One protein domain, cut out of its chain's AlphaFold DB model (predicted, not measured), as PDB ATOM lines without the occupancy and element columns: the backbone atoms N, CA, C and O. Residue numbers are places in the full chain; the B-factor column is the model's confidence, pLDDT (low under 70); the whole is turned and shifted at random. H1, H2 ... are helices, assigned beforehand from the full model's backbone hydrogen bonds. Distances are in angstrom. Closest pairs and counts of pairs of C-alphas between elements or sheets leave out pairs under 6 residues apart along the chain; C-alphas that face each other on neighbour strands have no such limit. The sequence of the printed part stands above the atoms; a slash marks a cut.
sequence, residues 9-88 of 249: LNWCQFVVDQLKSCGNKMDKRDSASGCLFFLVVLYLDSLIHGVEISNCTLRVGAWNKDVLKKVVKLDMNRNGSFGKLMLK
ATOM      1  N   LEU A   9       7.106  46.136  20.997       55.97
ATOM      2  CA  LEU A   9       8.440  46.165  20.428       55.97
ATOM      3  C   LEU A   9       8.701  44.850  19.693       55.97
ATOM      4  O   LEU A   9       8.692  43.768  20.275       55.97
ATOM      5  N   ASN A  10       9.032  44.942  18.406       67.75
ATOM      6  CA  ASN A  10       9.567  43.809  17.669       67.75
ATOM      7  C   ASN A  10      10.962  43.472  18.227       67.75
ATOM      8  O   ASN A  10      11.987  43.976  17.764       67.75
ATOM      9  N   TRP A  11      10.991  42.645  19.273       57.62
ATOM     10  CA  TRP A  11      12.187  42.245  20.015       57.62
ATOM     11  C   TRP A  11      13.264  41.666  19.108       57.62
ATOM     12  O   TRP A  11      14.445  41.970  19.240       57.62
ATOM     13  N   CYS A  12      12.815  40.892  18.132       58.12
ATOM     14  CA  CYS A  12      13.595  40.338  17.044       58.12
ATOM     15  C   CYS A  12      14.331  41.430  16.244       58.12
ATOM     16  O   CYS A  12      15.555  41.397  16.099       58.12
ATOM     17  N   GLN A  13      13.600  42.447  15.792       61.31
ATOM     18  CA  GLN A  13      14.154  43.598  15.082       61.31
ATOM     19  C   GLN A  13      15.115  44.403  15.967       61.31
ATOM     20  O   GLN A  13      16.213  44.750  15.532       61.31
ATOM     21  N   PHE A  14      14.751  44.635  17.231       65.31
ATOM     22  CA  PHE A  14      15.584  45.350  18.196       65.31
ATOM     23  C   PHE A  14      16.930  44.649  18.417       65.31
ATOM     24  O   PHE A  14      17.985  45.272  18.298       65.31
ATOM     25  N   VAL A  15      16.916  43.341  18.678       62.81
ATOM     26  CA  VAL A  15      18.120  42.517  18.858       62.81
ATOM     27  C   VAL A  15      19.021  42.609  17.620       62.81
ATOM     28  O   VAL A  15      20.233  42.812  17.740       62.81
ATOM     29  N   VAL A  16      18.449  42.552  16.418       64.31
ATOM     30  CA  VAL A  16      19.219  42.627  15.168       64.31
ATOM     31  C   VAL A  16      19.767  44.022  14.875       64.31
ATOM     32  O   VAL A  16      20.903  44.152  14.413       64.31
ATOM     33  N   ASP A  17      19.026  45.084  15.154       67.62
ATOM     34  CA  ASP A  17      19.529  46.443  14.940       67.62
ATOM     35  C   ASP A  17      20.676  46.772  15.893       67.62
ATOM     36  O   ASP A  17      21.664  47.418  15.523       67.62
ATOM     37  N   GLN A  18      20.626  46.197  17.086       67.88
ATOM     38  CA  GLN A  18      21.720  46.272  18.031       67.88
ATOM     39  C   GLN A  18      22.913  45.431  17.580       67.88
ATOM     40  O   GLN A  18      24.052  45.871  17.718       67.88
ATOM     41  N   LEU A  19      22.684  44.292  16.929       61.75
ATOM     42  CA  LEU A  19      23.733  43.495  16.299       61.75
ATOM     43  C   LEU A  19      24.449  44.239  15.167       61.75
ATOM     44  O   LEU A  19      25.678  44.201  15.088       61.75
ATOM     45  N   LYS A  20      23.704  44.948  14.311       64.88
ATOM     46  CA  LYS A  20      24.268  45.803  13.253       64.88
ATOM     47  C   LYS A  20      25.087  46.942  13.862       64.88
ATOM     48  O   LYS A  20      26.226  47.164  13.457       64.88
ATOM     49  N   SER A  21      24.537  47.613  14.875       67.50
ATOM     50  CA  SER A  21      25.210  48.691  15.607       67.50
ATOM     51  C   SER A  21      26.503  48.205  16.274       67.50
ATOM     52  O   SER A  21      27.548  48.834  16.125       67.50
ATOM     53  N   CYS A  22      26.476  47.045  16.936       62.28
ATOM     54  CA  CYS A  22      27.640  46.450  17.595       62.28
ATOM     55  C   CYS A  22      28.674  45.937  16.588       62.28
ATOM     56  O   CYS A  22      29.857  46.226  16.732       62.28
ATOM     57  N   GLY A  23      28.242  45.224  15.545       60.44
ATOM     58  CA  GLY A  23      29.105  44.684  14.491       60.44
ATOM     59  C   GLY A  23      29.853  45.759  13.697       60.44
ATOM     60  O   GLY A  23      30.931  45.488  13.163       60.44
ATOM     61  N   ASN A  24      29.304  46.976  13.653       63.25
ATOM     62  CA  ASN A  24      29.928  48.155  13.055       63.25
ATOM     63  C   ASN A  24      30.814  48.942  14.040       63.25
ATOM     64  O   ASN A  24      31.564  49.809  13.604       63.25
ATOM     65  N   LYS A  25      30.735  48.644  15.344       61.09
ATOM     66  CA  LYS A  25      31.475  49.308  16.433       61.09
ATOM     67  C   LYS A  25      32.431  48.366  17.178       61.09
ATOM     68  O   LYS A  25      32.919  48.722  18.246       61.09
ATOM     69  N   MET A  26      32.713  47.167  16.654       53.94
ATOM     70  CA  MET A  26      33.580  46.171  17.317       53.94
ATOM     71  C   MET A  26      35.014  46.672  17.582       53.94
ATOM     72  O   MET A  26      35.739  46.081  18.379       53.94
ATOM     73  N   ASP A  27      35.426  47.760  16.940       56.62
ATOM     74  CA  ASP A  27      36.699  48.454  17.117       56.62
ATOM     75  C   ASP A  27      36.683  49.524  18.234       56.62
ATOM     76  O   ASP A  27      37.748  49.962  18.677       56.62
ATOM     77  N   LYS A  28      35.507  49.915  18.751       56.72
ATOM     78  CA  LYS A  28      35.338  50.981  19.756       56.72
ATOM     79  C   LYS A  28      34.697  50.432  21.034       56.72
ATOM     80  O   LYS A  28      33.610  49.865  21.033       56.72
ATOM     81  N   ARG A  29      35.412  50.572  22.155       51.66
ATOM     82  CA  ARG A  29      35.066  49.994  23.467       51.66
ATOM     83  C   ARG A  29      33.905  50.733  24.149       51.66
ATOM     84  O   ARG A  29      34.129  51.400  25.155       51.66
ATOM     85  N   ASP A  30      32.687  50.567  23.651       54.69
ATOM     86  CA  ASP A  30      31.477  50.882  24.415       54.69
ATOM     87  C   ASP A  30      31.054  49.665  25.246       54.69
ATOM     88  O   ASP A  30      30.870  48.565  24.740       54.69
ATOM     89  N   SER A  31      30.920  49.831  26.562       52.97
ATOM     90  CA  SER A  31      30.585  48.714  27.459       52.97
ATOM     91  C   SER A  31      29.123  48.260  27.337       52.97
ATOM     92  O   SER A  31      28.820  47.120  27.682       52.97
ATOM     93  N   ALA A  32      28.223  49.130  26.862       56.03
ATOM     94  CA  ALA A  32      26.800  48.825  26.691       56.03
ATOM     95  C   ALA A  32      26.531  47.950  25.454       56.03
ATOM     96  O   ALA A  32      25.670  47.071  25.495       56.03
ATOM     97  N   SER A  33      27.314  48.129  24.384       58.88
ATOM     98  CA  SER A  33      27.221  47.308  23.171       58.88
ATOM     99  C   SER A  33      27.632  45.856  23.438       58.88
ATOM    100  O   SER A  33      27.039  44.931  22.892       58.88
ATOM    101  N   GLY A  34      28.582  45.630  24.352       62.09
ATOM    102  CA  GLY A  34      29.022  44.289  24.741       62.09
ATOM    103  C   GLY A  34      27.936  43.442  25.417       62.09
ATOM    104  O   GLY A  34      27.789  42.268  25.081       62.09
ATOM    105  N   CYS A  35      27.149  44.021  26.333       65.56
ATOM    106  CA  CYS A  35      26.054  43.306  27.008       65.56
ATOM    107  C   CYS A  35      24.951  42.890  26.031       65.56
ATOM    108  O   CYS A  35      24.361  41.819  26.148       65.56
ATOM    109  N   LEU A  36      24.690  43.741  25.047       68.12
ATOM    110  CA  LEU A  36      23.649  43.520  24.063       68.12
ATOM    111  C   LEU A  36      24.082  42.525  22.990       68.12
ATOM    112  O   LEU A  36      23.324  41.628  22.644       68.12
ATOM    113  N   PHE A  37      25.343  42.604  22.557       71.81
ATOM    114  CA  PHE A  37      25.963  41.559  21.750       71.81
ATOM    115  C   PHE A  37      25.897  40.200  22.451       71.81
ATOM    116  O   PHE A  37      25.571  39.204  21.811       71.81
ATOM    117  N   PHE A  38      26.156  40.163  23.763       73.38
ATOM    118  CA  PHE A  38      26.019  38.937  24.539       73.38
ATOM    119  C   PHE A  38      24.595  38.390  24.442       73.38
ATOM    120  O   PHE A  38      24.460  37.275  23.962       73.38
ATOM    121  N   LEU A  39      23.565  39.181  24.778       74.94
ATOM    122  CA  LEU A  39      22.145  38.801  24.665       74.94
ATOM    123  C   LEU A  39      21.766  38.253  23.282       74.94
ATOM    124  O   LEU A  39      21.072  37.245  23.183       74.94
ATOM    125  N   VAL A  40      22.263  38.880  22.216       75.50
ATOM    126  CA  VAL A  40      22.010  38.434  20.840       75.50
ATOM    127  C   VAL A  40      22.630  37.064  20.578       75.50
ATOM    128  O   VAL A  40      21.994  36.200  19.980       75.50
ATOM    129  N   VAL A  41      23.866  36.848  21.029       78.88
ATOM    130  CA  VAL A  41      24.526  35.546  20.898       78.88
ATOM    131  C   VAL A  41      23.732  34.461  21.632       78.88
ATOM    132  O   VAL A  41      23.638  33.356  21.117       78.88
ATOM    133  N   LEU A  42      23.097  34.770  22.770       78.62
ATOM    134  CA  LEU A  42      22.228  33.823  23.496       78.62
ATOM    135  C   LEU A  42      21.007  33.440  22.677       78.62
ATOM    136  O   LEU A  42      20.684  32.259  22.571       78.62
ATOM    137  N   TYR A  43      20.346  34.444  22.103       81.62
ATOM    138  CA  TYR A  43      19.183  34.237  21.255       81.62
ATOM    139  C   TYR A  43      19.539  33.322  20.083       81.62
ATOM    140  O   TYR A  43      18.947  32.259  19.926       81.62
ATOM    141  N   LEU A  44      20.577  33.682  19.324       84.06
ATOM    142  CA  LEU A  44      20.982  32.921  18.145       84.06
ATOM    143  C   LEU A  44      21.488  31.519  18.497       84.06
ATOM    144  O   LEU A  44      21.218  30.582  17.750       84.06
ATOM    145  N   ASP A  45      22.172  31.346  19.632       82.56
ATOM    146  CA  ASP A  45      22.616  30.027  20.101       82.56
ATOM    147  C   ASP A  45      21.471  29.141  20.579       82.56
ATOM    148  O   ASP A  45      21.591  27.914  20.548       82.56
ATOM    149  N   SER A  46      20.344  29.745  20.942       81.81
ATOM    150  CA  SER A  46      19.118  29.040  21.302       81.81
ATOM    151  C   SER A  46      18.300  28.615  20.082       81.81
ATOM    152  O   SER A  46      17.398  27.800  20.233       81.81
ATOM    153  N   LEU A  47      18.614  29.095  18.872       83.88
ATOM    154  CA  LEU A  47      17.898  28.709  17.654       83.88
ATOM    155  C   LEU A  47      18.324  27.323  17.154       83.88
ATOM    156  O   LEU A  47      19.501  26.945  17.163       83.88
ATOM    157  N   ILE A  48      17.360  26.568  16.637       83.56
ATOM    158  CA  ILE A  48      17.597  25.344  15.878       83.56
ATOM    159  C   ILE A  48      18.039  25.754  14.474       83.56
ATOM    160  O   ILE A  48      17.239  25.960  13.564       83.56
ATOM    161  N   HIS A  49      19.350  25.879  14.296       82.62
ATOM    162  CA  HIS A  49      19.966  26.170  13.008       82.62
ATOM    163  C   HIS A  49      20.880  25.016  12.569       82.62
ATOM    164  O   HIS A  49      21.671  24.487  13.347       82.62
ATOM    165  N   GLY A  50      20.854  24.659  11.283       79.94
ATOM    166  CA  GLY A  50      21.753  23.648  10.699       79.94
ATOM    167  C   GLY A  50      23.195  24.129  10.472       79.94
ATOM    168  O   GLY A  50      23.930  23.532   9.691       79.94
ATOM    169  N   VAL A  51      23.593  25.256  11.071       85.50
ATOM    170  CA  VAL A  51      24.945  25.813  10.948       85.50
ATOM    171  C   VAL A  51      25.872  25.146  11.958       85.50
ATOM    172  O   VAL A  51      25.592  25.142  13.155       85.50
ATOM    173  N   GLU A  52      26.992  24.618  11.470       81.38
ATOM    174  CA  GLU A  52      28.052  24.077  12.312       81.38
ATOM    175  C   GLU A  52      28.740  25.216  13.073       81.38
ATOM    176  O   GLU A  52      29.356  26.106  12.484       81.38
ATOM    177  N   ILE A  53      28.598  25.195  14.395       78.00
ATOM    178  CA  ILE A  53      29.251  26.138  15.295       78.00
ATOM    179  C   ILE A  53      30.426  25.423  15.942       78.00
ATOM    180  O   ILE A  53      30.252  24.366  16.552       78.00
ATOM    181  N   SER A  54      31.616  26.013  15.825       74.19
ATOM    182  CA  SER A  54      32.831  25.454  16.408       74.19
ATOM    183  C   SER A  54      32.656  25.208  17.907       74.19
ATOM    184  O   SER A  54      32.220  26.084  18.654       74.19
ATOM    185  N   ASN A  55      33.025  24.011  18.354       65.44
ATOM    186  CA  ASN A  55      32.985  23.657  19.765       65.44
ATOM    187  C   ASN A  55      34.234  24.206  20.470       65.44
ATOM    188  O   ASN A  55      35.239  23.515  20.621       65.44
ATOM    189  N   CYS A  56      34.211  25.493  20.814       60.22
ATOM    190  CA  CYS A  56      35.282  26.149  21.555       60.22
ATOM    191  C   CYS A  56      34.927  26.317  23.034       60.22
ATOM    192  O   CYS A  56      33.760  26.399  23.402       60.22
ATOM    193  N   THR A  57      35.962  26.447  23.870       52.62
ATOM    194  CA  THR A  57      35.856  26.580  25.336       52.62
ATOM    195  C   THR A  57      34.934  27.714  25.788       52.62
ATOM    196  O   THR A  57      34.382  27.663  26.876       52.62
ATOM    197  N   LEU A  58      34.760  28.751  24.966       56.34
ATOM    198  CA  LEU A  58      33.808  29.824  25.228       56.34
ATOM    199  C   LEU A  58      32.816  29.883  24.085       56.34
ATOM    200  O   LEU A  58      33.212  30.204  22.965       56.34
ATOM    201  N   ARG A  59      31.533  29.644  24.368       66.25
ATOM    202  CA  ARG A  59      30.497  29.603  23.332       66.25
ATOM    203  C   ARG A  59      30.447  30.885  22.502       66.25
ATOM    204  O   ARG A  59      30.401  30.804  21.283       66.25
ATOM    205  N   VAL A  60      30.605  32.054  23.132       64.12
ATOM    206  CA  VAL A  60      30.693  33.361  22.446       64.12
ATOM    207  C   VAL A  60      31.842  33.445  21.431       64.12
ATOM    208  O   VAL A  60      31.718  34.117  20.415       64.12
ATOM    209  N   GLY A  61      32.949  32.733  21.667       64.75
ATOM    210  CA  GLY A  61      34.094  32.693  20.758       64.75
ATOM    211  C   GLY A  61      33.817  31.938  19.456       64.75
ATOM    212  O   GLY A  61      34.550  32.121  18.487       64.75
ATOM    213  N   ALA A  62      32.753  31.132  19.410       75.81
ATOM    214  CA  ALA A  62      32.334  30.421  18.208       75.81
ATOM    215  C   ALA A  62      31.582  31.332  17.223       75.81
ATOM    216  O   ALA A  62      31.466  31.022  16.037       75.81
ATOM    217  N   TRP A  63      31.083  32.470  17.713       77.75
ATOM    218  CA  TRP A  63      30.262  33.410  16.965       77.75
ATOM    219  C   TRP A  63      31.124  34.483  16.308       77.75
ATOM    220  O   TRP A  63      31.295  35.590  16.818       77.75
ATOM    221  N   ASN A  64      31.672  34.152  15.141       79.38
ATOM    222  CA  ASN A  64      32.287  35.148  14.269       79.38
ATOM    223  C   ASN A  64      31.231  35.859  13.401       79.38
ATOM    224  O   ASN A  64      30.086  35.418  13.281       79.38
ATOM    225  N   LYS A  65      31.632  36.968  12.771       78.31
ATOM    226  CA  LYS A  65      30.748  37.817  11.959       78.31
ATOM    227  C   LYS A  65      30.044  37.049  10.834       78.31
ATOM    228  O   LYS A  65      28.910  37.384  10.499       78.31
ATOM    229  N   ASP A  66      30.685  36.037  10.265       80.62
ATOM    230  CA  ASP A  66      30.159  35.299   9.117       80.62
ATOM    231  C   ASP A  66      29.121  34.256   9.543       80.62
ATOM    232  O   ASP A  66      28.043  34.184   8.952       80.62
ATOM    233  N   VAL A  67      29.395  33.518  10.626       83.62
ATOM    234  CA  VAL A  67      28.433  32.596  11.257       83.62
ATOM    235  C   VAL A  67      27.193  33.363  11.704       83.62
ATOM    236  O   VAL A  67      26.071  32.987  11.376       83.62
ATOM    237  N   LEU A  68      27.403  34.493  12.373       82.06
ATOM    238  CA  LEU A  68      26.351  35.368  12.862       82.06
ATOM    239  C   LEU A  68      25.435  35.856  11.728       82.06
ATOM    240  O   LEU A  68      24.223  35.667  11.782       82.06
ATOM    241  N   LYS A  69      26.011  36.416  10.654       83.44
ATOM    242  CA  LYS A  69      25.251  36.849   9.468       83.44
ATOM    243  C   LYS A  69      24.455  35.708   8.842       83.44
ATOM    244  O   LYS A  69      23.332  35.920   8.392       83.44
ATOM    245  N   LYS A  70      25.039  34.508   8.789       89.25
ATOM    246  CA  LYS A  70      24.391  33.331   8.210       89.25
ATOM    247  C   LYS A  70      23.165  32.917   9.018       89.25
ATOM    248  O   LYS A  70      22.111  32.717   8.425       89.25
ATOM    249  N   VAL A  71      23.287  32.820  10.342       87.56
ATOM    250  CA  VAL A  71      22.172  32.429  11.221       87.56
ATOM    251  C   VAL A  71      21.077  33.497  11.219       87.56
ATOM    252  O   VAL A  71      19.919  33.154  11.010       87.56
ATOM    253  N   VAL A  72      21.435  34.783  11.304       86.19
ATOM    254  CA  VAL A  72      20.474  35.900  11.199       86.19
ATOM    255  C   VAL A  72      19.692  35.843   9.888       86.19
ATOM    256  O   VAL A  72      18.482  36.021   9.877       86.19
ATOM    257  N   LYS A  73      20.357  35.546   8.765       89.94
ATOM    258  CA  LYS A  73      19.679  35.410   7.469       89.94
ATOM    259  C   LYS A  73      18.733  34.208   7.419       89.94
ATOM    260  O   LYS A  73      17.707  34.285   6.750       89.94
ATOM    261  N   LEU A  74      19.088  33.097   8.064       90.44
ATOM    262  CA  LEU A  74      18.231  31.910   8.126       90.44
ATOM    263  C   LEU A  74      16.980  32.155   8.965       90.44
ATOM    264  O   LEU A  74      15.920  31.639   8.619       90.44
ATOM    265  N   ASP A  75      17.120  32.950  10.019       88.00
ATOM    266  CA  ASP A  75      16.047  33.315  10.935       88.00
ATOM    267  C   ASP A  75      15.146  34.450  10.424       88.00
ATOM    268  O   ASP A  75      14.048  34.671  10.928       88.00
ATOM    269  N   MET A  76      15.576  35.145   9.374       89.56
ATOM    270  CA  MET A  76      14.809  36.224   8.768       89.56
ATOM    271  C   MET A  76      13.719  35.693   7.823       89.56
ATOM    272  O   MET A  76      13.953  34.863   6.934       89.56
ATOM    273  N   ASN A  77      12.515  36.224   7.986       85.06
ATOM    274  CA  ASN A  77      11.358  36.021   7.128       85.06
ATOM    275  C   ASN A  77      11.437  36.878   5.854       85.06
ATOM    276  O   ASN A  77      12.254  37.791   5.732       85.06
ATOM    277  N   ARG A  78      10.560  36.602   4.878       88.38
ATOM    278  CA  ARG A  78      10.520  37.346   3.598       88.38
ATOM    279  C   ARG A  78      10.178  38.829   3.774       88.38
ATOM    280  O   ARG A  78      10.618  39.644   2.977       88.38
ATOM    281  N   ASN A  79       9.417  39.159   4.814       81.81
ATOM    282  CA  ASN A  79       9.035  40.523   5.184       81.81
ATOM    283  C   ASN A  79      10.104  41.248   6.031       81.81
ATOM    284  O   ASN A  79       9.875  42.376   6.449       81.81
ATOM    285  N   GLY A  80      11.245  40.606   6.315       77.62
ATOM    286  CA  GLY A  80      12.324  41.179   7.118       77.62
ATOM    287  C   GLY A  80      12.188  41.002   8.634       77.62
ATOM    288  O   GLY A  80      13.117  41.381   9.341       77.62
ATOM    289  N   SER A  81      11.100  40.409   9.148       77.75
ATOM    290  CA  SER A  81      11.013  40.046  10.573       77.75
ATOM    291  C   SER A  81      11.903  38.843  10.905       77.75
ATOM    292  O   SER A  81      12.277  38.088  10.008       77.75
ATOM    293  N   PHE A  82      12.229  38.637  12.185       81.25
ATOM    294  CA  PHE A  82      12.969  37.453  12.658       81.25
ATOM    295  C   PHE A  82      12.049  36.480  13.411       81.25
ATOM    296  O   PHE A  82      10.869  36.782  13.595       81.25
ATOM    297  N   GLY A  83      12.566  35.307  13.793       79.94
ATOM    298  CA  GLY A  83      11.781  34.222  14.393       79.94
ATOM    299  C   GLY A  83      11.299  33.163  13.400       79.94
ATOM    300  O   GLY A  83      10.333  32.453  13.665       79.94
ATOM    301  N   LYS A  84      11.939  33.049  12.231       85.06
ATOM    302  CA  LYS A  84      11.662  31.962  11.280       85.06
ATOM    303  C   LYS A  84      12.164  30.612  11.789       85.06
ATOM    304  O   LYS A  84      11.627  29.571  11.406       85.06
ATOM    305  N   LEU A  85      13.241  30.613  12.573       84.31
ATOM    306  CA  LEU A  85      13.792  29.408  13.179       84.31
ATOM    307  C   LEU A  85      13.169  29.179  14.553       84.31
ATOM    308  O   LEU A  85      12.948  30.109  15.323       84.31
ATOM    309  N   MET A  86      12.931  27.910  14.872       81.00
ATOM    310  CA  MET A  86      12.411  27.528  16.180       81.00
ATOM    311  C   MET A  86      13.509  27.558  17.240       81.00
ATOM    312  O   MET A  86      14.683  27.312  16.947       81.00
ATOM    313  N   LEU A  87      13.120  27.819  18.485       79.81
ATOM    314  CA  LEU A  87      14.005  27.702  19.637       79.81
ATOM    315  C   LEU A  87      14.212  26.227  20.001       79.81
ATOM    316  O   LEU A  87      13.341  25.382  19.805       79.81
ATOM    317  N   LYS A  88      15.391  25.905  20.528       76.25
ATOM    318  CA  LYS A  88      15.690  24.591  21.101       76.25
ATOM    319  C   LYS A  88      14.814  24.385  22.334       76.25
ATOM    320  O   LYS A  88      14.772  25.248  23.206       76.25
TER     321      LYS A  88
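This is residues 9 to 88 of the 249 residues of an uncharacterized protein of Arundo donax (UniProt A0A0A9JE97). Three helices of unequal length, H1, H2 and H4, have their centres at the corners of a triangle: H1 and H4 run nearly antiparallel with a space between them, and H2 slants steeply to both, packed on H1 with its residues 33 to 40 and reaching towards H4 with Leu 44. A long loop, residues 47 to 58, leads from H2 to the very short H3 near H2, and residues 76 to 88 trail on from the end of H4. The printed part has 80 residues with four named helices, in the order H1, H2, H3, H4, and no named strand; the class is all helix. It is compact, with a radius of gyration of the C-alphas of 12.4 A, and spans 33 by 32 by 18 A.

The longest helix is H2, residues 31 to 46. It touches H1, residues 11 to 23, with its residues 33 to 40 alone; the closest C-alphas are those of Cys 22 and Ser 33, 5.7 A apart. These two run opposite ways at a steep tilt of 55 degrees. H2 and H4, residues 65 to 75, only just touch, with 3 pairs of C-alphas within 8 A, and on H2 with residue 44 alone; the closest are those of Leu 44 and Val 71, 7.0 A apart. They run the same way at a steep tilt of 53 degrees. H1 and H4 are close but not clearly touching, with the C-alphas of Gly 23 and Lys 65 closest at 7.5 A, and they run opposite ways at a shallow tilt of 18 degrees. H3, residues 59 to 62, is close to H2 but not clearly touching it; the C-alphas of Val 41 and Val 60 are closest at 6.7 A. H3 is apart from H1 and from H4. Every O i to N i+4 pair is within hydrogen-bond range in H1 and H4, and 10 of 12 are in H2; H3 is too short for such a pair.

H2 begins at C-alpha 31, (30.585, 48.714, 27.459), ends at C-alpha 46, (19.118, 29.040, 21.302), and is 23.6 A long from first to last C-alpha. H1 begins at C-alpha 11, (12.187, 42.245, 20.015), and is 18.0 A long. H4 is 15.4 A long and ends at C-alpha 75, (16.047, 33.315, 10.935). H3 measures 5.5 A.

The C-alphas of Thr 57 and Asn 79 are the two farthest apart, 36.3 A. The printed part has no cut. The link from H2 to H3 is long, that from H1 to H2 is short, and that from H3 to H4 is tight. The mean pLDDT of the printed part is 72.6; residues 9 to 36 and 55 to 61 are under 70.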